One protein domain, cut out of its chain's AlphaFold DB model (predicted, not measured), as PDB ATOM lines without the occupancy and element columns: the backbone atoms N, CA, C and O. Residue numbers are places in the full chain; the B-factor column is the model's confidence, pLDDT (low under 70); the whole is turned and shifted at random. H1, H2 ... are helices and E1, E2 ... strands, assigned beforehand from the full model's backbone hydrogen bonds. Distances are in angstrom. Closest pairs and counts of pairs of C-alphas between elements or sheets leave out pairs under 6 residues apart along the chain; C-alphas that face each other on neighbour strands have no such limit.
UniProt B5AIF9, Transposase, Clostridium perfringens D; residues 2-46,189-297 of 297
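AT A GLANCE: This is residues 2 to 46 and 189 to 297 of the 297 residues of the protein "Transposase" of Clostridium perfringens D (UniProt B5AIF9). One long helix, H2, makes much of the length of this loose model; a small three-stranded sheet packs on its residues 217 to 235, and the helix H1, also on the sheet, meets H2 with its last residues, 200 to 204, at residues 227 to 231. Beyond its far end the chain turns back through the short H3, and a long tail, residues 261 to 297, swings out in a wide loop of which residues 275 to 282 stick out. The printed part has 154 residues, with E1, E2, E3, H1, H2 and H3 in that order along the chain; the sheet runs E1, E2, E3 and is antiparallel. The class is mixed, helices and strands, with 69 residues in named elements, under half of those printed. The whole is loose, with a radius of gyration of the C-alphas of 18.9 A, and elongated, spanning 61 by 38 by 23 A.

HOW THE PARTS SIT: E1 (residues 3 to 5), E2 (residues 25 to 30) and E3 (residues 36 to 42) form a meander, each strand the antiparallel neighbour of the one before. In the hairpin of E1 and E2, N 26 and O 4 are 3.4 A apart, within hydrogen-bond range. In the hairpin of E2 and E3, N 27 and O 40 are within range at 2.8 A, and N 29 and O 38 at 2.9 A. H1 (residues 189 to 204) is on the sheet at a height of 8.0 A and lies over E2; the closest C-alphas of H1 and E2 are those of Gly 194 and Val 30, 7.1 A apart. H2 (residues 217 to 249) is on the sheet at a height of 8.2 A, over E2 and E3; its closest C-alphas to E3 are those of Asn 228 and Pro 36, 5.9 A apart. H1 and H2 with the sheet make two layers, helices on one face of a sheet. With residues 200 to 204 alone, H1 touches residues 227 to 231 of H2; the closest C-alphas, of Ala 201 and Leu 231, are 6.7 A apart, and the lines are only just about perpendicular, at 71 degrees. H3 (residues 257 to 260) is not on the sheet and is only just apart from H2, at 8.1 A. Every O i to N i+4 pair is within hydrogen-bond range in H1 and H2; H3 is too short for one.

IN THESE COORDINATES: E1 begins at C-alpha 3, (24.518, -94.639, 1.069). E2 is 15.8 A long, E3 16.4 A, H1 22.6 A and H2 46.9 A. H2 ends at C-alpha 249, (18.008, -62.778, -17.178), and H3 ends at C-alpha 260, (14.648, -72.175, -14.767).

THE WHOLE: The two C-alphas farthest apart, of Ile 11 and Asp 253, are 63.2 A apart. Residues 47 to 188 are not printed, and C-alphas 46 and 189 are 23.4 A apart across the cut. The links E1 to E2 and H1 to H2 are long. Mean pLDDT of the printed part is 76.4; residues 2 to 25, 43 to 46, 206 to 215 and 296 to 297 are under 70.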
ATOM      1  N   GLY A   2      20.638 -92.139  -0.447       33.78
ATOM      2  CA  GLY A   2      21.794 -92.921  -0.883       33.78
ATOM      3  C   GLY A   2      22.837 -93.052   0.210       33.78
ATOM      4  O   GLY A   2      22.818 -92.316   1.193       33.78
ATOM      5  N   PHE A   3      23.665 -94.072   0.041       36.91
ATOM      6  CA  PHE A   3      24.518 -94.639   1.069       36.91
ATOM      7  C   PHE A   3      25.977 -94.341   0.728       36.91
ATOM      8  O   PHE A   3      26.408 -94.613  -0.393       36.91
ATOM      9  N   HIS A   4      26.746 -93.826   1.685       41.09
ATOM     10  CA  HIS A   4      28.206 -93.827   1.574       41.09
ATOM     11  C   HIS A   4      28.750 -95.117   2.195       41.09
ATOM     12  O   HIS A   4      28.420 -95.388   3.352       41.09
ATOM     13  N   PRO A   5      29.550 -95.919   1.468       37.62
ATOM     14  CA  PRO A   5      30.121 -97.138   2.020       37.62
ATOM     15  C   PRO A   5      31.184 -96.798   3.070       37.62
ATOM     16  O   PRO A   5      32.149 -96.083   2.788       37.62
ATOM     17  N   ILE A   6      31.015 -97.345   4.271       43.19
ATOM     18  CA  ILE A   6      32.020 -97.332   5.334       43.19
ATOM     19  C   ILE A   6      32.745 -98.675   5.265       43.19
ATOM     20  O   ILE A   6      32.105 -99.717   5.137       43.19
ATOM     21  N   THR A   7      34.076 -98.672   5.311       38.75
ATOM     22  CA  THR A   7      34.853 -99.923   5.325       38.75
ATOM     23  C   THR A   7      35.288-100.179   6.764       38.75
ATOM     24  O   THR A   7      36.121 -99.438   7.272       38.75
ATOM     25  N   LEU A   8      34.737-101.196   7.432       40.69
ATOM     26  CA  LEU A   8      35.131-101.573   8.795       40.69
ATOM     27  C   LEU A   8      35.603-103.030   8.826       40.69
ATOM     28  O   LEU A   8      34.861-103.953   8.491       40.69
ATOM     29  N   LYS A   9      36.828-103.246   9.313       32.88
ATOM     30  CA  LYS A   9      37.246-104.522   9.913       32.88
ATOM     31  C   LYS A   9      37.077-104.410  11.431       32.88
ATOM     32  O   LYS A   9      38.061-104.338  12.155       32.88
ATOM     33  N   THR A  10      35.835-104.386  11.908       35.38
ATOM     34  CA  THR A  10      35.532-104.395  13.350       35.38
ATOM     35  C   THR A  10      34.580-105.546  13.656       35.38
ATOM     36  O   THR A  10      33.822-105.976  12.789       35.38
ATOM     37  N   ILE A  11      34.627-106.060  14.884       30.53
ATOM     38  CA  ILE A  11      33.876-107.233  15.374       30.53
ATOM     39  C   ILE A  11      32.344-107.047  15.226       30.53
ATOM     40  O   ILE A  11      31.610-108.024  15.142       30.53
ATOM     41  N   TYR A  12      31.881-105.795  15.108       34.75
ATOM     42  CA  TYR A  12      30.479-105.383  14.925       34.75
ATOM     43  C   TYR A  12      30.088-105.067  13.467       34.75
ATOM     44  O   TYR A  12      28.990-104.582  13.209       34.75
ATOM     45  N   ALA A  13      30.987-105.268  12.500       34.59
ATOM     46  CA  ALA A  13      30.729-104.925  11.106       34.59
ATOM     47  C   ALA A  13      29.929-106.033  10.405       34.59
ATOM     48  O   ALA A  13      30.470-107.100  10.098       34.59
ATOM     49  N   ASP A  14      28.655-105.755  10.124       39.78
ATOM     50  CA  ASP A  14      27.798-106.655   9.357       39.78
ATOM     51  C   ASP A  14      28.075-106.550   7.843       39.78
ATOM     52  O   ASP A  14      28.590-105.540   7.340       39.78
ATOM     53  N   TYR A  15      27.806-107.630   7.110       39.03
ATOM     54  CA  TYR A  15      28.160-107.733   5.694       39.03
ATOM     55  C   TYR A  15      27.157-106.981   4.814       39.03
ATOM     56  O   TYR A  15      25.978-107.327   4.738       39.03
ATOM     57  N   ASN A  16      27.627-105.968   4.084       42.03
ATOM     58  CA  ASN A  16      26.793-105.233   3.147       42.03
ATOM     59  C   ASN A  16      26.838-105.886   1.756       42.03
ATOM     60  O   ASN A  16      27.741-105.622   0.958       42.03
ATOM     61  N   ALA A  17      25.828-106.702   1.447       35.97
ATOM     62  CA  ALA A  17      25.725-107.449   0.189       35.97
ATOM     63  C   ALA A  17      25.698-106.574  -1.084       35.97
ATOM     64  O   ALA A  17      26.019-107.063  -2.162       35.97
ATOM     65  N   HIS A  18      25.351-105.286  -0.983       35.34
ATOM     66  CA  HIS A  18      25.360-104.368  -2.130       35.34
ATOM     67  C   HIS A  18      26.762-103.814  -2.439       35.34
ATOM     68  O   HIS A  18      27.057-103.485  -3.583       35.34
ATOM     69  N   TYR A  19      27.629-103.700  -1.430       39.16
ATOM     70  CA  TYR A  19      28.976-103.129  -1.576       39.16
ATOM     71  C   TYR A  19      30.099-104.162  -1.439       39.16
ATOM     72  O   TYR A  19      31.269-103.795  -1.525       39.16
ATOM     73  N   GLY A  20      29.760-105.436  -1.214       37.16
ATOM     74  CA  GLY A  20      30.718-106.538  -1.104       37.16
ATOM     75  C   GLY A  20      31.661-106.448   0.101       37.16
ATOM     76  O   GLY A  20      32.605-107.229   0.185       37.16
ATOM     77  N   ASN A  21      31.411-105.521   1.034       38.62
ATOM     78  CA  ASN A  21      32.303-105.185   2.145       38.62
ATOM     79  C   ASN A  21      31.580-105.278   3.498       38.62
ATOM     80  O   ASN A  21      30.371-105.069   3.589       38.62
ATOM     81  N   LYS A  22      32.343-105.544   4.567       40.81
ATOM     82  CA  LYS A  22      31.884-105.369   5.953       40.81
ATOM     83  C   LYS A  22      31.930-103.882   6.321       40.81
ATOM     84  O   LYS A  22      32.976-103.246   6.164       40.81
ATOM     85  N   GLY A  23      30.811-103.332   6.792       50.25
ATOM     86  CA  GLY A  23      30.749-101.954   7.282       50.25
ATOM     87  C   GLY A  23      29.377-101.286   7.192       50.25
ATOM     88  O   GLY A  23      28.453-101.775   6.540       50.25
ATOM     89  N   GLY A  24      29.254-100.165   7.904       59.16
ATOM     90  CA  GLY A  24      28.040 -99.358   7.967       59.16
ATOM     91  C   GLY A  24      27.815 -98.477   6.738       59.16
ATOM     92  O   GLY A  24      28.571 -98.509   5.762       59.16
ATOM     93  N   ALA A  25      26.764 -97.666   6.778       66.38
ATOM     94  CA  ALA A  25      26.488 -96.686   5.745       66.38
ATOM     95  C   ALA A  25      25.926 -95.388   6.318       66.38
ATOM     96  O   ALA A  25      25.103 -95.405   7.229       66.38
ATOM     97  N   ILE A  26      26.336 -94.256   5.747       73.81
ATOM     98  CA  ILE A  26      25.712 -92.968   6.064       73.81
ATOM     99  C   ILE A  26      24.346 -92.930   5.395       73.81
ATOM    100  O   ILE A  26      24.247 -93.095   4.177       73.81
ATOM    101  N   TYR A  27      23.317 -92.664   6.182       78.31
ATOM    102  CA  TYR A  27      21.978 -92.394   5.697       78.31
ATOM    103  C   TYR A  27      21.656 -90.922   5.901       78.31
ATOM    104  O   TYR A  27      21.780 -90.391   7.004       78.31
ATOM    105  N   ARG A  28      21.207 -90.270   4.829       84.31
ATOM    106  CA  ARG A  28      20.909 -88.841   4.803       84.31
ATOM    107  C   ARG A  28      19.473 -88.588   4.374       84.31
ATOM    108  O   ARG A  28      19.066 -89.021   3.292       84.31
ATOM    109  N   HIS A  29      18.753 -87.825   5.189       87.62
ATOM    110  CA  HIS A  29      17.477 -87.236   4.813       87.62
ATOM    111  C   HIS A  29      17.700 -85.870   4.181       87.62
ATOM    112  O   HIS A  29      18.542 -85.085   4.624       87.62
ATOM    113  N   VAL A  30      16.940 -85.611   3.127       87.81
ATOM    114  CA  VAL A  30      17.067 -84.427   2.286       87.81
ATOM    115  C   VAL A  30      15.676 -83.864   2.040       87.81
ATOM    116  O   VAL A  30      14.762 -84.630   1.737       87.81
ATOM    117  N   SER A  31      15.535 -82.543   2.132       89.25
ATOM    118  CA  SER A  31      14.295 -81.849   1.792       89.25
ATOM    119  C   SER A  31      14.052 -81.728   0.278       89.25
ATOM    120  O   SER A  31      14.935 -81.877  -0.579       89.25
ATOM    121  N   ASP A  32      12.833 -81.348  -0.078       84.88
ATOM    122  CA  ASP A  32      12.427 -80.858  -1.400       84.88
ATOM    123  C   ASP A  32      13.150 -79.555  -1.832       84.88
ATOM    124  O   ASP A  32      13.166 -79.233  -3.020       84.88
ATOM    125  N   GLN A  33      13.952 -78.950  -0.951       87.00
ATOM    126  CA  GLN A  33      14.874 -77.841  -1.242       87.00
ATOM    127  C   GLN A  33      16.364 -78.237  -1.280       87.00
ATOM    128  O   GLN A  33      17.236 -77.380  -1.262       87.00
ATOM    129  N   TYR A  34      16.680 -79.535  -1.373       86.38
ATOM    130  CA  TYR A  34      18.044 -80.095  -1.490       86.38
ATOM    131  C   TYR A  34      18.863 -80.084  -0.199       86.38
ATOM    132  O   TYR A  34      19.879 -80.775  -0.133       86.38
ATOM    133  N   VAL A  35      18.422 -79.372   0.833       87.69
ATOM    134  CA  VAL A  35      19.155 -79.252   2.092       87.69
ATOM    135  C   VAL A  35      19.084 -80.569   2.879       87.69
ATOM    136  O   VAL A  35      17.984 -81.069   3.156       87.69
ATOM    137  N   PRO A  36      20.234 -81.164   3.249       89.31
ATOM    138  CA  PRO A  36      20.278 -82.252   4.214       89.31
ATOM    139  C   PRO A  36      19.826 -81.764   5.591       89.31
ATOM    140  O   PRO A  36      20.386 -80.803   6.107       89.31
ATOM    141  N   PHE A  37      18.862 -82.441   6.209       89.19
ATOM    142  CA  PHE A  37      18.334 -82.022   7.517       89.19
ATOM    143  C   PHE A  37      18.529 -83.058   8.624       89.19
ATOM    144  O   PHE A  37      18.423 -82.726   9.796       89.19
ATOM    145  N   TYR A  38      18.831 -84.307   8.269       86.94
ATOM    146  CA  TYR A  38      19.119 -85.354   9.243       86.94
ATOM    147  C   TYR A  38      20.114 -86.356   8.664       86.94
ATOM    148  O   TYR A  38      20.070 -86.685   7.471       86.94
ATOM    149  N   VAL A  39      21.032 -86.835   9.500       85.44
ATOM    150  CA  VAL A  39      22.039 -87.827   9.129       85.44
ATOM    151  C   VAL A  39      22.220 -88.837  10.245       85.44
ATOM    152  O   VAL A  39      22.186 -88.493  11.419       85.44
ATOM    153  N   GLN A  40      22.412 -90.091   9.861       80.19
ATOM    154  CA  GLN A  40      22.627 -91.187  10.791       80.19
ATOM    155  C   GLN A  40      23.573 -92.222  10.196       80.19
ATOM    156  O   GLN A  40      23.663 -92.379   8.975       80.19
ATOM    157  N   ILE A  41      24.264 -92.941  11.073       77.19
ATOM    158  CA  ILE A  41      25.118 -94.063  10.701       77.19
ATOM    159  C   ILE A  41      24.316 -95.347  10.875       77.19
ATOM    160  O   ILE A  41      23.841 -95.652  11.966       77.19
ATOM    161  N   LEU A  42      24.167 -96.097   9.791       70.31
ATOM    162  CA  LEU A  42      23.496 -97.387   9.794       70.31
ATOM    163  C   LEU A  42      24.518 -98.506   9.893       70.31
ATOM    164  O   LEU A  42      25.486 -98.537   9.134       70.31
ATOM    165  N   GLN A  43      24.272 -99.465  10.775       60.91
ATOM    166  CA  GLN A  43      24.987-100.736  10.786       60.91
ATOM    167  C   GLN A  43      24.224-101.709   9.877       60.91
ATOM    168  O   GLN A  43      23.323-102.411  10.316       60.91
ATOM    169  N   GLY A  44      24.514-101.676   8.572       58.62
ATOM    170  CA  GLY A  44      23.792-102.455   7.559       58.62
ATOM    171  C   GLY A  44      22.680-101.674   6.848       58.62
ATOM    172  O   GLY A  44      22.665-100.442   6.835       58.62
ATOM    173  N   ARG A  45      21.766-102.389   6.180       53.19
ATOM    174  CA  ARG A  45      20.691-101.804   5.357       53.19
ATOM    175  C   ARG A  45      19.342-101.989   6.043       53.19
ATOM    176  O   ARG A  45      18.495-102.709   5.530       53.19
ATOM    177  N   ASP A  46      19.165-101.375   7.209       57.72
ATOM    178  CA  ASP A  46      17.908-101.503   7.938       57.72
ATOM    179  C   ASP A  46      16.988-100.302   7.669       57.72
ATOM    180  O   ASP A  46      17.300 -99.157   8.009       57.72
ATOM    181  N   GLN A 189      11.974 -88.111  -9.777       87.81
ATOM    182  CA  GLN A 189      12.632 -86.829  -9.507       87.81
ATOM    183  C   GLN A 189      13.195 -86.761  -8.082       87.81
ATOM    184  O   GLN A 189      14.358 -86.384  -7.905       87.81
ATOM    185  N   MET A 190      12.422 -87.185  -7.075       85.25
ATOM    186  CA  MET A 190      12.872 -87.236  -5.677       85.25
ATOM    187  C   MET A 190      14.109 -88.129  -5.498       85.25
ATOM    188  O   MET A 190      15.012 -87.811  -4.717       85.25
ATOM    189  N   LEU A 191      14.189 -89.238  -6.237       84.00
ATOM    190  CA  LEU A 191      15.346 -90.130  -6.168       84.00
ATOM    191  C   LEU A 191      16.561 -89.603  -6.905       84.00
ATOM    192  O   LEU A 191      17.638 -89.581  -6.305       84.00
ATOM    193  N   ASN A 192      16.377 -89.106  -8.130       86.75
ATOM    194  CA  ASN A 192      17.446 -88.461  -8.893       86.75
ATOM    195  C   ASN A 192      18.094 -87.354  -8.058       86.75
ATOM    196  O   ASN A 192      19.311 -87.283  -7.941       86.75
ATOM    197  N   LYS A 193      17.274 -86.550  -7.379       87.56
ATOM    198  CA  LYS A 193      17.731 -85.525  -6.445       87.56
ATOM    199  C   LYS A 193      18.620 -86.078  -5.330       87.56
ATOM    200  O   LYS A 193      19.687 -85.530  -5.052       87.56
ATOM    201  N   GLY A 194      18.183 -87.156  -4.683       84.38
ATOM    202  CA  GLY A 194      18.970 -87.818  -3.651       84.38
ATOM    203  C   GLY A 194      20.311 -88.340  -4.175       84.38
ATOM    204  O   GLY A 194      21.327 -88.197  -3.500       84.38
ATOM    205  N   GLU A 195      20.331 -88.914  -5.377       84.00
ATOM    206  CA  GLU A 195      21.555 -89.371  -6.042       84.00
ATOM    207  C   GLU A 195      22.491 -88.205  -6.390       84.00
ATOM    208  O   GLU A 195      23.690 -88.287  -6.109       84.00
ATOM    209  N   SER A 196      21.957 -87.095  -6.914       88.25
ATOM    210  CA  SER A 196      22.726 -85.888  -7.233       88.25
ATOM    211  C   SER A 196      23.406 -85.302  -5.997       88.25
ATOM    212  O   SER A 196      24.600 -85.017  -6.038       88.25
ATOM    213  N   ILE A 197      22.692 -85.193  -4.873       87.75
ATOM    214  CA  ILE A 197      23.272 -84.702  -3.611       87.75
ATOM    215  C   ILE A 197      24.391 -85.607  -3.134       87.75
ATOM    216  O   ILE A 197      25.436 -85.120  -2.717       87.75
ATOM    217  N   ASN A 198      24.204 -86.923  -3.215       83.00
ATOM    218  CA  ASN A 198      25.259 -87.855  -2.839       83.00
ATOM    219  C   ASN A 198      26.461 -87.770  -3.784       83.00
ATOM    220  O   ASN A 198      27.590 -87.974  -3.346       83.00
ATOM    221  N   SER A 199      26.249 -87.438  -5.058       85.94
ATOM    222  CA  SER A 199      27.340 -87.153  -5.990       85.94
ATOM    223  C   SER A 199      28.147 -85.931  -5.558       85.94
ATOM    224  O   SER A 199      29.361 -86.031  -5.405       85.94
ATOM    225  N   VAL A 200      27.476 -84.819  -5.245       88.06
ATOM    226  CA  VAL A 200      28.132 -83.608  -4.725       88.06
ATOM    227  C   VAL A 200      28.824 -83.880  -3.389       88.06
ATOM    228  O   VAL A 200      29.960 -83.466  -3.189       88.06
ATOM    229  N   ALA A 201      28.197 -84.648  -2.499       85.06
ATOM    230  CA  ALA A 201      28.783 -85.040  -1.222       85.06
ATOM    231  C   ALA A 201      30.110 -85.794  -1.402       85.06
ATOM    232  O   ALA A 201      31.053 -85.563  -0.651       85.06
ATOM    233  N   ARG A 202      30.208 -86.667  -2.417       81.06
ATOM    234  CA  ARG A 202      31.464 -87.357  -2.760       81.06
ATOM    235  C   ARG A 202      32.530 -86.410  -3.310       81.06
ATOM    236  O   ARG A 202      33.703 -86.661  -3.065       81.06
ATOM    237  N   ILE A 203      32.137 -85.364  -4.038       83.62
ATOM    238  CA  ILE A 203      33.062 -84.335  -4.540       83.62
ATOM    239  C   ILE A 203      33.616 -83.509  -3.372       83.62
ATOM    240  O   ILE A 203      34.821 -83.306  -3.300       83.62
ATOM    241  N   ILE A 204      32.755 -83.079  -2.440       83.12
ATOM    242  CA  ILE A 204      33.156 -82.292  -1.259       83.12
ATOM    243  C   ILE A 204      34.039 -83.112  -0.317       83.12
ATOM    244  O   ILE A 204      35.029 -82.602   0.199       83.12
ATOM    245  N   HIS A 205      33.712 -84.390  -0.101       75.94
ATOM    246  CA  HIS A 205      34.531 -85.322   0.686       75.94
ATOM    247  C   HIS A 205      35.749 -85.807  -0.114       75.94
ATOM    248  O   HIS A 205      36.011 -87.007  -0.235       75.94
ATOM    249  N   PHE A 206      36.459 -84.872  -0.736       60.88
ATOM    250  CA  PHE A 206      37.628 -85.175  -1.531       60.88
ATOM    251  C   PHE A 206      38.759 -85.748  -0.663       60.88
ATOM    252  O   PHE A 206      39.009 -85.304   0.456       60.88
ATOM    253  N   GLY A 207      39.458 -86.747  -1.212       52.09
ATOM    254  CA  GLY A 207      40.402 -87.599  -0.494       52.09
ATOM    255  C   GLY A 207      39.726 -88.885  -0.001       52.09
ATOM    256  O   GLY A 207      38.693 -88.854   0.656       52.09
ATOM    257  N   LYS A 208      40.317 -90.045  -0.321       51.41
ATOM    258  CA  LYS A 208      39.824 -91.405   0.019       51.41
ATOM    259  C   LYS A 208      38.599 -91.925  -0.772       51.41
ATOM    260  O   LYS A 208      37.913 -92.823  -0.290       51.41
ATOM    261  N   ASN A 209      38.324 -91.439  -1.990       53.78
ATOM    262  CA  ASN A 209      37.218 -91.915  -2.855       53.78
ATOM    263  C   ASN A 209      35.816 -91.851  -2.202       53.78
ATOM    264  O   ASN A 209      34.985 -92.734  -2.424       53.78
ATOM    265  N   GLY A 210      35.541 -90.844  -1.364       53.94
ATOM    266  CA  GLY A 210      34.244 -90.733  -0.683       53.94
ATOM    267  C   GLY A 210      34.025 -91.762   0.436       53.94
ATOM    268  O   GLY A 210      32.879 -91.962   0.848       53.94
ATOM    269  N   ARG A 211      35.092 -92.438   0.895       57.69
ATOM    270  CA  ARG A 211      35.053 -93.402   2.002       57.69
ATOM    271  C   ARG A 211      35.358 -92.717   3.331       57.69
ATOM    272  O   ARG A 211      36.308 -91.941   3.453       57.69
ATOM    273  N   ILE A 212      34.554 -93.058   4.328       61.91
ATOM    274  CA  ILE A 212      34.804 -92.774   5.739       61.91
ATOM    275  C   ILE A 212      35.516 -94.014   6.298       61.91
ATOM    276  O   ILE A 212      35.003 -95.129   6.184       61.91
ATOM    277  N   ASN A 213      36.735 -93.823   6.805       62.56
ATOM    278  CA  ASN A 213      37.607 -94.891   7.328       62.56
ATOM    279  C   ASN A 213      37.689 -94.855   8.862       62.56
ATOM    280  O   ASN A 213      38.500 -95.559   9.457       62.56
ATOM    281  N   GLU A 214      36.913 -93.973   9.476       68.75
ATOM    282  CA  GLU A 214      36.882 -93.728  10.908       68.75
ATOM    283  C   GLU A 214      36.386 -94.975  11.633       68.75
ATOM    284  O   GLU A 214      35.532 -95.712  11.129       68.75
ATOM    285  N   THR A 215      36.964 -95.238  12.801       64.81
ATOM    286  CA  THR A 215      36.809 -96.547  13.449       64.81
ATOM    287  C   THR A 215      35.585 -96.564  14.357       64.81
ATOM    288  O   THR A 215      34.955 -97.612  14.515       64.81
ATOM    289  N   THR A 216      35.221 -95.406  14.920       71.00
ATOM    290  CA  THR A 216      34.078 -95.256  15.827       71.00
ATOM    291  C   THR A 216      32.864 -94.662  15.111       71.00
ATOM    292  O   THR A 216      32.981 -93.944  14.121       71.00
ATOM    293  N   ILE A 217      31.666 -94.963  15.614       70.38
ATOM    294  CA  ILE A 217      30.409 -94.421  15.070       70.38
ATOM    295  C   ILE A 217      30.332 -92.903  15.277       70.38
ATOM    296  O   ILE A 217      29.807 -92.197  14.420       70.38
ATOM    297  N   GLU A 218      30.869 -92.408  16.391       75.12
ATOM    298  CA  GLU A 218      30.895 -90.984  16.736       75.12
ATOM    299  C   GLU A 218      31.724 -90.189  15.722       75.12
ATOM    300  O   GLU A 218      31.198 -89.273  15.098       75.12
ATOM    301  N   GLU A 219      32.956 -90.618  15.436       76.75
ATOM    302  CA  GLU A 219      33.816 -89.983  14.425       76.75
ATOM    303  C   GLU A 219      33.169 -89.996  13.027       76.75
ATOM    304  O   GLU A 219      33.260 -89.035  12.257       76.75
ATOM    305  N   GLN A 220      32.485 -91.092  12.678       74.75
ATOM    306  CA  GLN A 220      31.754 -91.198  11.412       74.75
ATOM    307  C   GLN A 220      30.589 -90.203  11.355       74.75
ATOM    308  O   GLN A 220      30.374 -89.568  10.319       74.75
ATOM    309  N   LEU A 221      29.846 -90.055  12.456       79.81
ATOM    310  CA  LEU A 221      28.728 -89.122  12.568       79.81
ATOM    311  C   LEU A 221      29.205 -87.667  12.522       79.81
ATOM    312  O   LEU A 221      28.594 -86.858  11.822       79.81
ATOM    313  N   GLU A 222      30.306 -87.334  13.197       83.31
ATOM    314  CA  GLU A 222      30.921 -86.002  13.165       83.31
ATOM    315  C   GLU A 222      31.319 -85.606  11.741       83.31
ATOM    316  O   GLU A 222      30.983 -84.514  11.268       83.31
ATOM    317  N   LYS A 223      31.960 -86.520  11.003       82.69
ATOM    318  CA  LYS A 223      32.304 -86.288   9.593       82.69
ATOM    319  C   LYS A 223      31.081 -86.162   8.705       82.69
ATOM    320  O   LYS A 223      31.020 -85.258   7.873       82.69
ATOM    321  N   ALA A 224      30.100 -87.042   8.878       83.00
ATOM    322  CA  ALA A 224      28.867 -87.000   8.103       83.00
ATOM    323  C   ALA A 224      28.087 -85.695   8.343       83.00
ATOM    324  O   ALA A 224      27.542 -85.120   7.396       83.00
ATOM    325  N   SER A 225      28.086 -85.204   9.583       86.06
ATOM    326  CA  SER A 225      27.462 -83.939   9.986       86.06
ATOM    327  C   SER A 225      28.224 -82.733   9.440       86.06
ATOM    328  O   SER A 225      27.619 -81.845   8.847       86.06
ATOM    329  N   SER A 226      29.556 -82.736   9.527       88.19
ATOM    330  CA  SER A 226      30.401 -81.696   8.919       88.19
ATOM    331  C   SER A 226      30.178 -81.612   7.406       88.19
ATOM    332  O   SER A 226      30.013 -80.530   6.844       88.19
ATOM    333  N   LEU A 227      30.068 -82.766   6.743       87.25
ATOM    334  CA  LEU A 227      29.740 -82.845   5.322       87.25
ATOM    335  C   LEU A 227      28.333 -82.303   5.014       87.25
ATOM    336  O   LEU A 227      28.162 -81.630   3.998       87.25
ATOM    337  N   ASN A 228      27.330 -82.549   5.870       88.75
ATOM    338  CA  ASN A 228      26.002 -81.928   5.728       88.75
ATOM    339  C   ASN A 228      26.081 -80.402   5.781       88.75
ATOM    340  O   ASN A 228      25.402 -79.738   4.997       88.75
ATOM    341  N   ILE A 229      26.883 -79.854   6.696       91.12
ATOM    342  CA  ILE A 229      27.047 -78.405   6.843       91.12
ATOM    343  C   ILE A 229      27.654 -77.827   5.564       91.12
ATOM    344  O   ILE A 229      27.075 -76.915   4.980       91.12
ATOM    345  N   LEU A 230      28.749 -78.407   5.065       91.06
ATOM    346  CA  LEU A 230      29.389 -77.956   3.821       91.06
ATOM    347  C   LEU A 230      28.450 -78.043   2.610       91.06
ATOM    348  O   LEU A 230      28.389 -77.114   1.807       91.06
ATOM    349  N   LEU A 231      27.674 -79.126   2.498       91.50
ATOM    350  CA  LEU A 231      26.639 -79.257   1.467       91.50
ATOM    351  C   LEU A 231      25.586 -78.158   1.576       91.50
ATOM    352  O   LEU A 231      25.208 -77.570   0.568       91.50
ATOM    353  N   SER A 232      25.118 -77.878   2.790       92.81
ATOM    354  CA  SER A 232      24.107 -76.848   3.032       92.81
ATOM    355  C   SER A 232      24.639 -75.461   2.679       92.81
ATOM    356  O   SER A 232      23.941 -74.702   2.014       92.81
ATOM    357  N   VAL A 233      25.894 -75.155   3.031       93.88
ATOM    358  CA  VAL A 233      26.571 -73.905   2.645       93.88
ATOM    359  C   VAL A 233      26.635 -73.771   1.125       93.88
ATOM    360  O   VAL A 233      26.249 -72.730   0.600       93.88
ATOM    361  N   LEU A 234      27.050 -74.823   0.412       93.69
ATOM    362  CA  LEU A 234      27.076 -74.828  -1.053       93.69
ATOM    363  C   LEU A 234      25.682 -74.585  -1.645       93.69
ATOM    364  O   LEU A 234      25.531 -73.760  -2.539       93.69
ATOM    365  N   ILE A 235      24.659 -75.283  -1.145       94.38
ATOM    366  CA  ILE A 235      23.282 -75.156  -1.638       94.38
ATOM    367  C   ILE A 235      22.753 -73.739  -1.414       94.38
ATOM    368  O   ILE A 235      22.174 -73.157  -2.331       94.38
ATOM    369  N   VAL A 236      22.963 -73.164  -0.227       94.31
ATOM    370  CA  VAL A 236      22.534 -71.795   0.093       94.31
ATOM    371  C   VAL A 236      23.282 -70.782  -0.771       94.31
ATOM    372  O   VAL A 236      22.652 -69.903  -1.357       94.31
ATOM    373  N   TRP A 237      24.601 -70.937  -0.909       93.94
ATOM    374  CA  TRP A 237      25.425 -70.101  -1.781       93.94
ATOM    375  C   TRP A 237      24.908 -70.138  -3.221       93.94
ATOM    376  O   TRP A 237      24.562 -69.103  -3.787       93.94
ATOM    377  N   ASN A 238      24.746 -71.333  -3.784       95.31
ATOM    378  CA  ASN A 238      24.243 -71.517  -5.140       95.31
ATOM    379  C   ASN A 238      22.837 -70.951  -5.316       95.31
ATOM    380  O   ASN A 238      22.572 -70.306  -6.322       95.31
ATOM    381  N   SER A 239      21.953 -71.130  -4.335       95.00
ATOM    382  CA  SER A 239      20.589 -70.589  -4.389       95.00
ATOM    383  C   SER A 239      20.592 -69.058  -4.444       95.00
ATOM    384  O   SER A 239      19.861 -68.473  -5.239       95.00
ATOM    385  N   ARG A 240      21.469 -68.400  -3.673       95.00
ATOM    386  CA  ARG A 240      21.653 -66.937  -3.708       95.00
ATOM    387  C   ARG A 240      22.192 -66.450  -5.056       95.00
ATOM    388  O   ARG A 240      21.715 -65.445  -5.577       95.00
ATOM    389  N   TYR A 241      23.150 -67.165  -5.649       94.50
ATOM    390  CA  TYR A 241      23.645 -66.817  -6.985       94.50
ATOM    391  C   TYR A 241      22.624 -67.114  -8.086       94.50
ATOM    392  O   TYR A 241      22.521 -66.323  -9.016       94.50
ATOM    393  N   LEU A 242      21.833 -68.185  -7.982       94.69
ATOM    394  CA  LEU A 242      20.733 -68.459  -8.910       94.69
ATOM    395  C   LEU A 242      19.665 -67.363  -8.843       94.69
ATOM    396  O   LEU A 242      19.193 -66.922  -9.885       94.69
ATOM    397  N   GLU A 243      19.344 -66.850  -7.652       94.69
ATOM    398  CA  GLU A 243      18.470 -65.678  -7.496       94.69
ATOM    399  C   GLU A 243      19.053 -64.444  -8.207       94.69
ATOM    400  O   GLU A 243      18.340 -63.737  -8.924       94.69
ATOM    401  N   LYS A 244      20.363 -64.197  -8.054       94.31
ATOM    402  CA  LYS A 244      21.060 -63.111  -8.761       94.31
ATOM    403  C   LYS A 244      21.005 -63.300 -10.277       94.31
ATOM    404  O   LYS A 244      20.690 -62.347 -10.984       94.31
ATOM    405  N   VAL A 245      21.270 -64.510 -10.775       93.44
ATOM    406  CA  VAL A 245      21.176 -64.849 -12.206       93.44
ATOM    407  C   VAL A 245      19.762 -64.589 -12.712       93.44
ATOM    408  O   VAL A 245      19.610 -63.826 -13.659       93.44
ATOM    409  N   TYR A 246      18.738 -65.119 -12.039       94.69
ATOM    410  CA  TYR A 246      17.331 -64.909 -12.389       94.69
ATOM    411  C   TYR A 246      16.996 -63.426 -12.549       94.69
ATOM    412  O   TYR A 246      16.487 -63.024 -13.588       94.69
ATOM    413  N   LYS A 247      17.366 -62.584 -11.575       93.56
ATOM    414  CA  LYS A 247      17.118 -61.132 -11.642       93.56
ATOM    415  C   LYS A 247      17.774 -60.453 -12.850       93.56
ATOM    416  O   LYS A 247      17.253 -59.441 -13.298       93.56
ATOM    417  N   ASN A 248      18.883 -60.991 -13.363       91.50
ATOM    418  CA  ASN A 248      19.586 -60.449 -14.528       91.50
ATOM    419  C   ASN A 248      19.010 -60.936 -15.868       91.50
ATOM    420  O   ASN A 248      19.116 -60.221 -16.864       91.50
ATOM    421  N   VAL A 249      18.438 -62.146 -15.915       93.06
ATOM    422  CA  VAL A 249      18.008 -62.778 -17.178       93.06
ATOM    423  C   VAL A 249      16.495 -62.872 -17.359       93.06
ATOM    424  O   VAL A 249      16.056 -63.122 -18.474       93.06
ATOM    425  N   LYS A 250      15.693 -62.646 -16.311       94.81
ATOM    426  CA  LYS A 250      14.230 -62.831 -16.345       94.81
ATOM    427  C   LYS A 250      13.503 -62.026 -17.432       94.81
ATOM    428  O   LYS A 250      12.475 -62.473 -17.913       94.81
ATOM    429  N   ASP A 251      14.047 -60.869 -17.812       94.94
ATOM    430  CA  ASP A 251      13.450 -59.958 -18.798       94.94
ATOM    431  C   ASP A 251      14.044 -60.164 -20.212       94.94
ATOM    432  O   ASP A 251      13.854 -59.333 -21.097       94.94
ATOM    433  N   LYS A 252      14.826 -61.232 -20.430       93.69
ATOM    434  CA  LYS A 252      15.424 -61.566 -21.732       93.69
ATOM    435  C   LYS A 252      14.476 -62.449 -22.540       93.69
ATOM    436  O   LYS A 252      13.947 -63.420 -22.013       93.69
ATOM    437  N   ASP A 253      14.369 -62.195 -23.844       93.38
ATOM    438  CA  ASP A 253      13.435 -62.908 -24.737       93.38
ATOM    439  C   ASP A 253      13.652 -64.431 -24.804       93.38
ATOM    440  O   ASP A 253      12.721 -65.186 -25.073       93.38
ATOM    441  N   TRP A 254      14.880 -64.903 -24.571       93.19
ATOM    442  CA  TRP A 254      15.219 -66.330 -24.581       93.19
ATOM    443  C   TRP A 254      14.949 -67.037 -23.245       93.19
ATOM    444  O   TRP A 254      15.075 -68.261 -23.169       93.19
ATOM    445  N   PHE A 255      14.650 -66.294 -22.177       95.25
ATOM    446  CA  PHE A 255      14.545 -66.854 -20.839       95.25
ATOM    447  C   PHE A 255      13.216 -67.588 -20.638       95.25
ATOM    448  O   PHE A 255      12.138 -67.022 -20.791       95.25
ATOM    449  N   ASP A 256      13.306 -68.854 -20.233       95.75
ATOM    450  CA  ASP A 256      12.155 -69.686 -19.886       95.75
ATOM    451  C   ASP A 256      12.132 -69.932 -18.371       95.75
ATOM    452  O   ASP A 256      12.958 -70.665 -17.812       95.75
ATOM    453  N   GLU A 257      11.155 -69.325 -17.699       94.75
ATOM    454  CA  GLU A 257      10.983 -69.430 -16.251       94.75
ATOM    455  C   GLU A 257      10.611 -70.854 -15.793       94.75
ATOM    456  O   GLU A 257      11.051 -71.305 -14.730       94.75
ATOM    457  N   GLU A 258       9.864 -71.609 -16.602       93.12
ATOM    458  CA  GLU A 258       9.466 -72.987 -16.294       93.12
ATOM    459  C   GLU A 258      10.629 -73.974 -16.437       93.12
ATOM    460  O   GLU A 258      10.683 -75.003 -15.749       93.12
ATOM    461  N   LEU A 259      11.589 -73.681 -17.316       92.31
ATOM    462  CA  LEU A 259      12.865 -74.391 -17.349       92.31
ATOM    463  C   LEU A 259      13.769 -73.965 -16.192       92.31
ATOM    464  O   LEU A 259      14.380 -74.830 -15.559       92.31
ATOM    465  N   PHE A 260      13.809 -72.675 -15.854       93.75
ATOM    466  CA  PHE A 260      14.648 -72.175 -14.767       93.75
ATOM    467  C   PHE A 260      14.264 -72.758 -13.401       93.75
ATOM    468  O   PHE A 260      15.141 -73.150 -12.632       93.75
ATOM    469  N   LYS A 261      12.965 -72.940 -13.124       89.94
ATOM    470  CA  LYS A 261      12.469 -73.622 -11.908       89.94
ATOM    471  C   LYS A 261      13.011 -75.047 -11.728       89.94
ATOM    472  O   LYS A 261      12.987 -75.577 -10.620       89.94
ATOM    473  N   LYS A 262      13.499 -75.684 -12.800       88.19
ATOM    474  CA  LYS A 262      14.074 -77.042 -12.778       88.19
ATOM    475  C   LYS A 262      15.585 -77.042 -12.528       88.19
ATOM    476  O   LYS A 262      16.170 -78.117 -12.383       88.19
ATOM    477  N   VAL A 263      16.227 -75.872 -12.486       91.06
ATOM    478  CA  VAL A 263      17.663 -75.747 -12.226       91.06
ATOM    479  C   VAL A 263      17.954 -76.139 -10.781       91.06
ATOM    480  O   VAL A 263      17.366 -75.632  -9.830       91.06
ATOM    481  N   SER A 264      18.890 -77.069 -10.611       91.81
ATOM    482  CA  SER A 264      19.293 -77.551  -9.296       91.81
ATOM    483  C   SER A 264      20.376 -76.653  -8.681       91.81
ATOM    484  O   SER A 264      21.344 -76.324  -9.370       91.81
ATOM    485  N   PRO A 265      20.323 -76.348  -7.368       94.00
ATOM    486  CA  PRO A 265      21.365 -75.593  -6.663       94.00
ATOM    487  C   PRO A 265      22.622 -76.434  -6.366       94.00
ATOM    488  O   PRO A 265      23.400 -76.115  -5.475       94.00
ATOM    489  N   LEU A 266      22.831 -77.539  -7.081       93.56
ATOM    490  CA  LEU A 266      23.916 -78.496  -6.855       93.56
ATOM    491  C   LEU A 266      25.117 -78.306  -7.792       93.56
ATOM    492  O   LEU A 266      26.021 -79.138  -7.785       93.56
ATOM    493  N   GLY A 267      25.129 -77.256  -8.615       91.25
ATOM    494  CA  GLY A 267      26.238 -76.980  -9.529       91.25
ATOM    495  C   GLY A 267      27.568 -76.803  -8.788       91.25
ATOM    496  O   GLY A 267      27.642 -76.080  -7.798       91.25
ATOM    497  N   THR A 268      28.625 -77.454  -9.278       91.38
ATOM    498  CA  THR A 268      29.946 -77.494  -8.623       91.38
ATOM    499  C   THR A 268      31.081 -76.899  -9.454       91.38
ATOM    500  O   THR A 268      32.140 -76.631  -8.901       91.38
ATOM    501  N   THR A 269      30.880 -76.645 -10.750       88.62
ATOM    502  CA  THR A 269      31.938 -76.200 -11.684       88.62
ATOM    503  C   THR A 269      32.650 -74.915 -11.250       88.62
ATOM    504  O   THR A 269      33.817 -74.716 -11.565       88.62
ATOM    505  N   HIS A 270      31.962 -74.036 -10.521       87.38
ATOM    506  CA  HIS A 270      32.495 -72.752 -10.063       87.38
ATOM    507  C   HIS A 270      33.222 -72.831  -8.708       87.38
ATOM    508  O   HIS A 270      33.720 -71.813  -8.227       87.38
ATOM    509  N   VAL A 271      33.261 -74.006  -8.071       87.75
ATOM    510  CA  VAL A 271      33.888 -74.207  -6.762       87.75
ATOM    511  C   VAL A 271      35.194 -74.957  -6.938       87.75
ATOM    512  O   VAL A 271      35.226 -76.057  -7.489       87.75
ATOM    513  N   ASN A 272      36.277 -74.378  -6.421       85.50
ATOM    514  CA  ASN A 272      37.536 -75.091  -6.340       85.50
ATOM    515  C   ASN A 272      37.562 -75.978  -5.087       85.50
ATOM    516  O   ASN A 272      37.730 -75.472  -3.982       85.50
ATOM    517  N   PHE A 273      37.404 -77.292  -5.263       80.69
ATOM    518  CA  PHE A 273      37.549 -78.264  -4.173       80.69
ATOM    519  C   PHE A 273      39.000 -78.730  -3.979       80.69
ATOM    520  O   PHE A 273      39.275 -79.414  -2.993       80.69
ATOM    521  N   LEU A 274      39.912 -78.409  -4.914       78.81
ATOM    522  CA  LEU A 274      41.248 -79.006  -5.017       78.81
ATOM    523  C   LEU A 274      42.377 -78.014  -5.247       78.81
ATOM    524  O   LEU A 274      42.287 -77.093  -6.045       78.81
ATOM    525  N   GLY A 275      43.521 -78.307  -4.641       75.75
ATOM    526  CA  GLY A 275      44.740 -77.545  -4.866       75.75
ATOM    527  C   GLY A 275      44.866 -76.374  -3.905       75.75
ATOM    528  O   GLY A 275      44.574 -76.505  -2.717       75.75
ATOM    529  N   GLU A 276      45.385 -75.261  -4.407       78.31
ATOM    530  CA  GLU A 276      45.794 -74.134  -3.579       78.31
ATOM    531  C   GLU A 276      44.629 -73.183  -3.297       78.31
ATOM    532  O   GLU A 276      43.893 -72.768  -4.196       78.31
ATOM    533  N   TYR A 277      44.480 -72.826  -2.024       81.00
ATOM    534  CA  TYR A 277      43.508 -71.846  -1.567       81.00
ATOM    535  C   TYR A 277      44.235 -70.556  -1.220       81.00
ATOM    536  O   TYR A 277      44.960 -70.486  -0.228       81.00
ATOM    537  N   THR A 278      44.021 -69.516  -2.018       79.88
ATOM    538  CA  THR A 278      44.503 -68.178  -1.682       79.88
ATOM    539  C   THR A 278      43.410 -67.432  -0.929       79.88
ATOM    540  O   THR A 278      42.407 -67.017  -1.510       79.88
ATOM    541  N   PHE A 279      43.604 -67.241   0.372       79.88
ATOM    542  CA  PHE A 279      42.724 -66.412   1.187       79.88
ATOM    543  C   PHE A 279      43.191 -64.962   1.090       79.88
ATOM    544  O   PHE A 279      44.162 -64.566   1.729       79.88
ATOM    545  N   LYS A 280      42.522 -64.177   0.244       78.62
ATOM    546  CA  LYS A 280      42.686 -62.722   0.206       78.62
ATOM    547  C   LYS A 280      41.557 -62.083   1.002       78.62
ATOM    548  O   LYS A 280      40.399 -62.461   0.824       78.62
ATOM    549  N   GLU A 281      41.876 -61.097   1.832       73.19
ATOM    550  CA  GLU A 281      40.876 -60.214   2.437       73.19
ATOM    551  C   GLU A 281      40.322 -59.256   1.372       73.19
ATOM    552  O   GLU A 281      40.627 -58.068   1.329       73.19
ATOM    553  N   GLU A 282      39.517 -59.783   0.453       71.56
ATOM    554  CA  GLU A 282      38.755 -58.971  -0.488       71.56
ATOM    555  C   GLU A 282      37.395 -58.647   0.134       71.56
ATOM    556  O   GLU A 282      36.556 -59.529   0.339       71.56
ATOM    557  N   LYS A 283      37.154 -57.366   0.436       75.88
ATOM    558  CA  LYS A 283      35.812 -56.898   0.795       75.88
ATOM    559  C   LYS A 283      34.917 -56.984  -0.438       75.88
ATOM    560  O   LYS A 283      35.159 -56.307  -1.433       75.88
ATOM    561  N   ILE A 284      33.860 -57.788  -0.356       79.69
ATOM    562  CA  ILE A 284      32.797 -57.791  -1.361       79.69
ATOM    563  C   ILE A 284      31.988 -56.504  -1.167       79.69
ATOM    564  O   ILE A 284      31.290 -56.353  -0.167       79.69
ATOM    565  N   VAL A 285      32.117 -55.567  -2.107       77.12
ATOM    566  CA  VAL A 285      31.378 -54.297  -2.119       77.12
ATOM    567  C   VAL A 285      30.266 -54.406  -3.158       77.12
ATOM    568  O   VAL A 285      30.411 -53.980  -4.300       77.12
ATOM    569  N   SER A 286      29.170 -55.055  -2.789       82.75
ATOM    570  CA  SER A 286      27.952 -55.118  -3.599       82.75
ATOM    571  C   SER A 286      26.734 -55.044  -2.688       82.75
ATOM    572  O   SER A 286      26.778 -55.520  -1.554       82.75
ATOM    573  N   GLU A 287      25.643 -54.449  -3.174       80.50
ATOM    574  CA  GLU A 287      24.402 -54.296  -2.395       80.50
ATOM    575  C   GLU A 287      23.813 -55.643  -1.955       80.50
ATOM    576  O   GLU A 287      23.209 -55.748  -0.891       80.50
ATOM    577  N   ASP A 288      24.019 -56.693  -2.753       84.88
ATOM    578  CA  ASP A 288      23.544 -58.047  -2.471       84.88
ATOM    579  C   ASP A 288      24.544 -58.908  -1.678       84.88
ATOM    580  O   ASP A 288      24.213 -60.042  -1.310       84.88
ATOM    581  N   GLY A 289      25.750 -58.389  -1.418       86.06
ATOM    582  CA  GLY A 289      26.846 -59.104  -0.762       86.06
ATOM    583  C   GLY A 289      27.435 -60.250  -1.595       86.06
ATOM    584  O   GLY A 289      28.149 -61.096  -1.056       86.06
ATOM    585  N   LEU A 290      27.133 -60.315  -2.897       89.00
ATOM    586  CA  LEU A 290      27.594 -61.361  -3.812       89.00
ATOM    587  C   LEU A 290      28.609 -60.811  -4.816       89.00
ATOM    588  O   LEU A 290      28.508 -59.671  -5.277       89.00
ATOM    589  N   ARG A 291      29.546 -61.658  -5.246       88.00
ATOM    590  CA  ARG A 291      30.483 -61.332  -6.329       88.00
ATOM    591  C   ARG A 291      29.717 -61.056  -7.636       88.00
ATOM    592  O   ARG A 291      28.589 -61.541  -7.802       88.00
ATOM    593  N   PRO A 292      30.284 -60.259  -8.559       88.31
ATOM    594  CA  PRO A 292      29.682 -60.051  -9.871       88.31
ATOM    595  C   PRO A 292      29.593 -61.372 -10.647       88.31
ATOM    596  O   PRO A 292      30.441 -62.256 -10.496       88.31
ATOM    597  N   LEU A 293      28.549 -61.504 -11.469       88.44
ATOM    598  CA  LEU A 293      28.418 -62.627 -12.392       88.44
ATOM    599  C   LEU A 293      29.433 -62.458 -13.526       88.44
ATOM    600  O   LEU A 293      29.627 -61.351 -14.024       88.44
ATOM    601  N   LYS A 294      30.065 -63.556 -13.941       85.00
ATOM    602  CA  LYS A 294      30.840 -63.591 -15.183       85.00
ATOM    603  C   LYS A 294      29.867 -63.903 -16.311       85.00
ATOM    604  O   LYS A 294      29.458 -65.051 -16.452       85.00
ATOM    605  N   ILE A 295      29.432 -62.868 -17.016       78.69
ATOM    606  CA  ILE A 295      28.568 -62.988 -18.188       78.69
ATOM    607  C   ILE A 295      29.503 -62.915 -19.395       78.69
ATOM    608  O   ILE A 295      30.247 -61.945 -19.519       78.69
ATOM    609  N   GLU A 296      29.541 -63.973 -20.199       68.44
ATOM    610  CA  GLU A 296      30.145 -63.923 -21.533       68.44
ATOM    611  C   GLU A 296      29.041 -63.463 -22.495       68.44
ATOM    612  O   GLU A 296      27.930 -64.000 -22.430       68.44
ATOM    613  N   ASP A 297      29.325 -62.417 -23.278       51.56
ATOM    614  CA  ASP A 297      28.414 -61.849 -24.286       51.56
ATOM    615  C   ASP A 297      28.203 -62.793 -25.482       51.56
ATOM    616  O   ASP A 297      29.177 -63.470 -25.893       51.56
TER     617      ASP A 297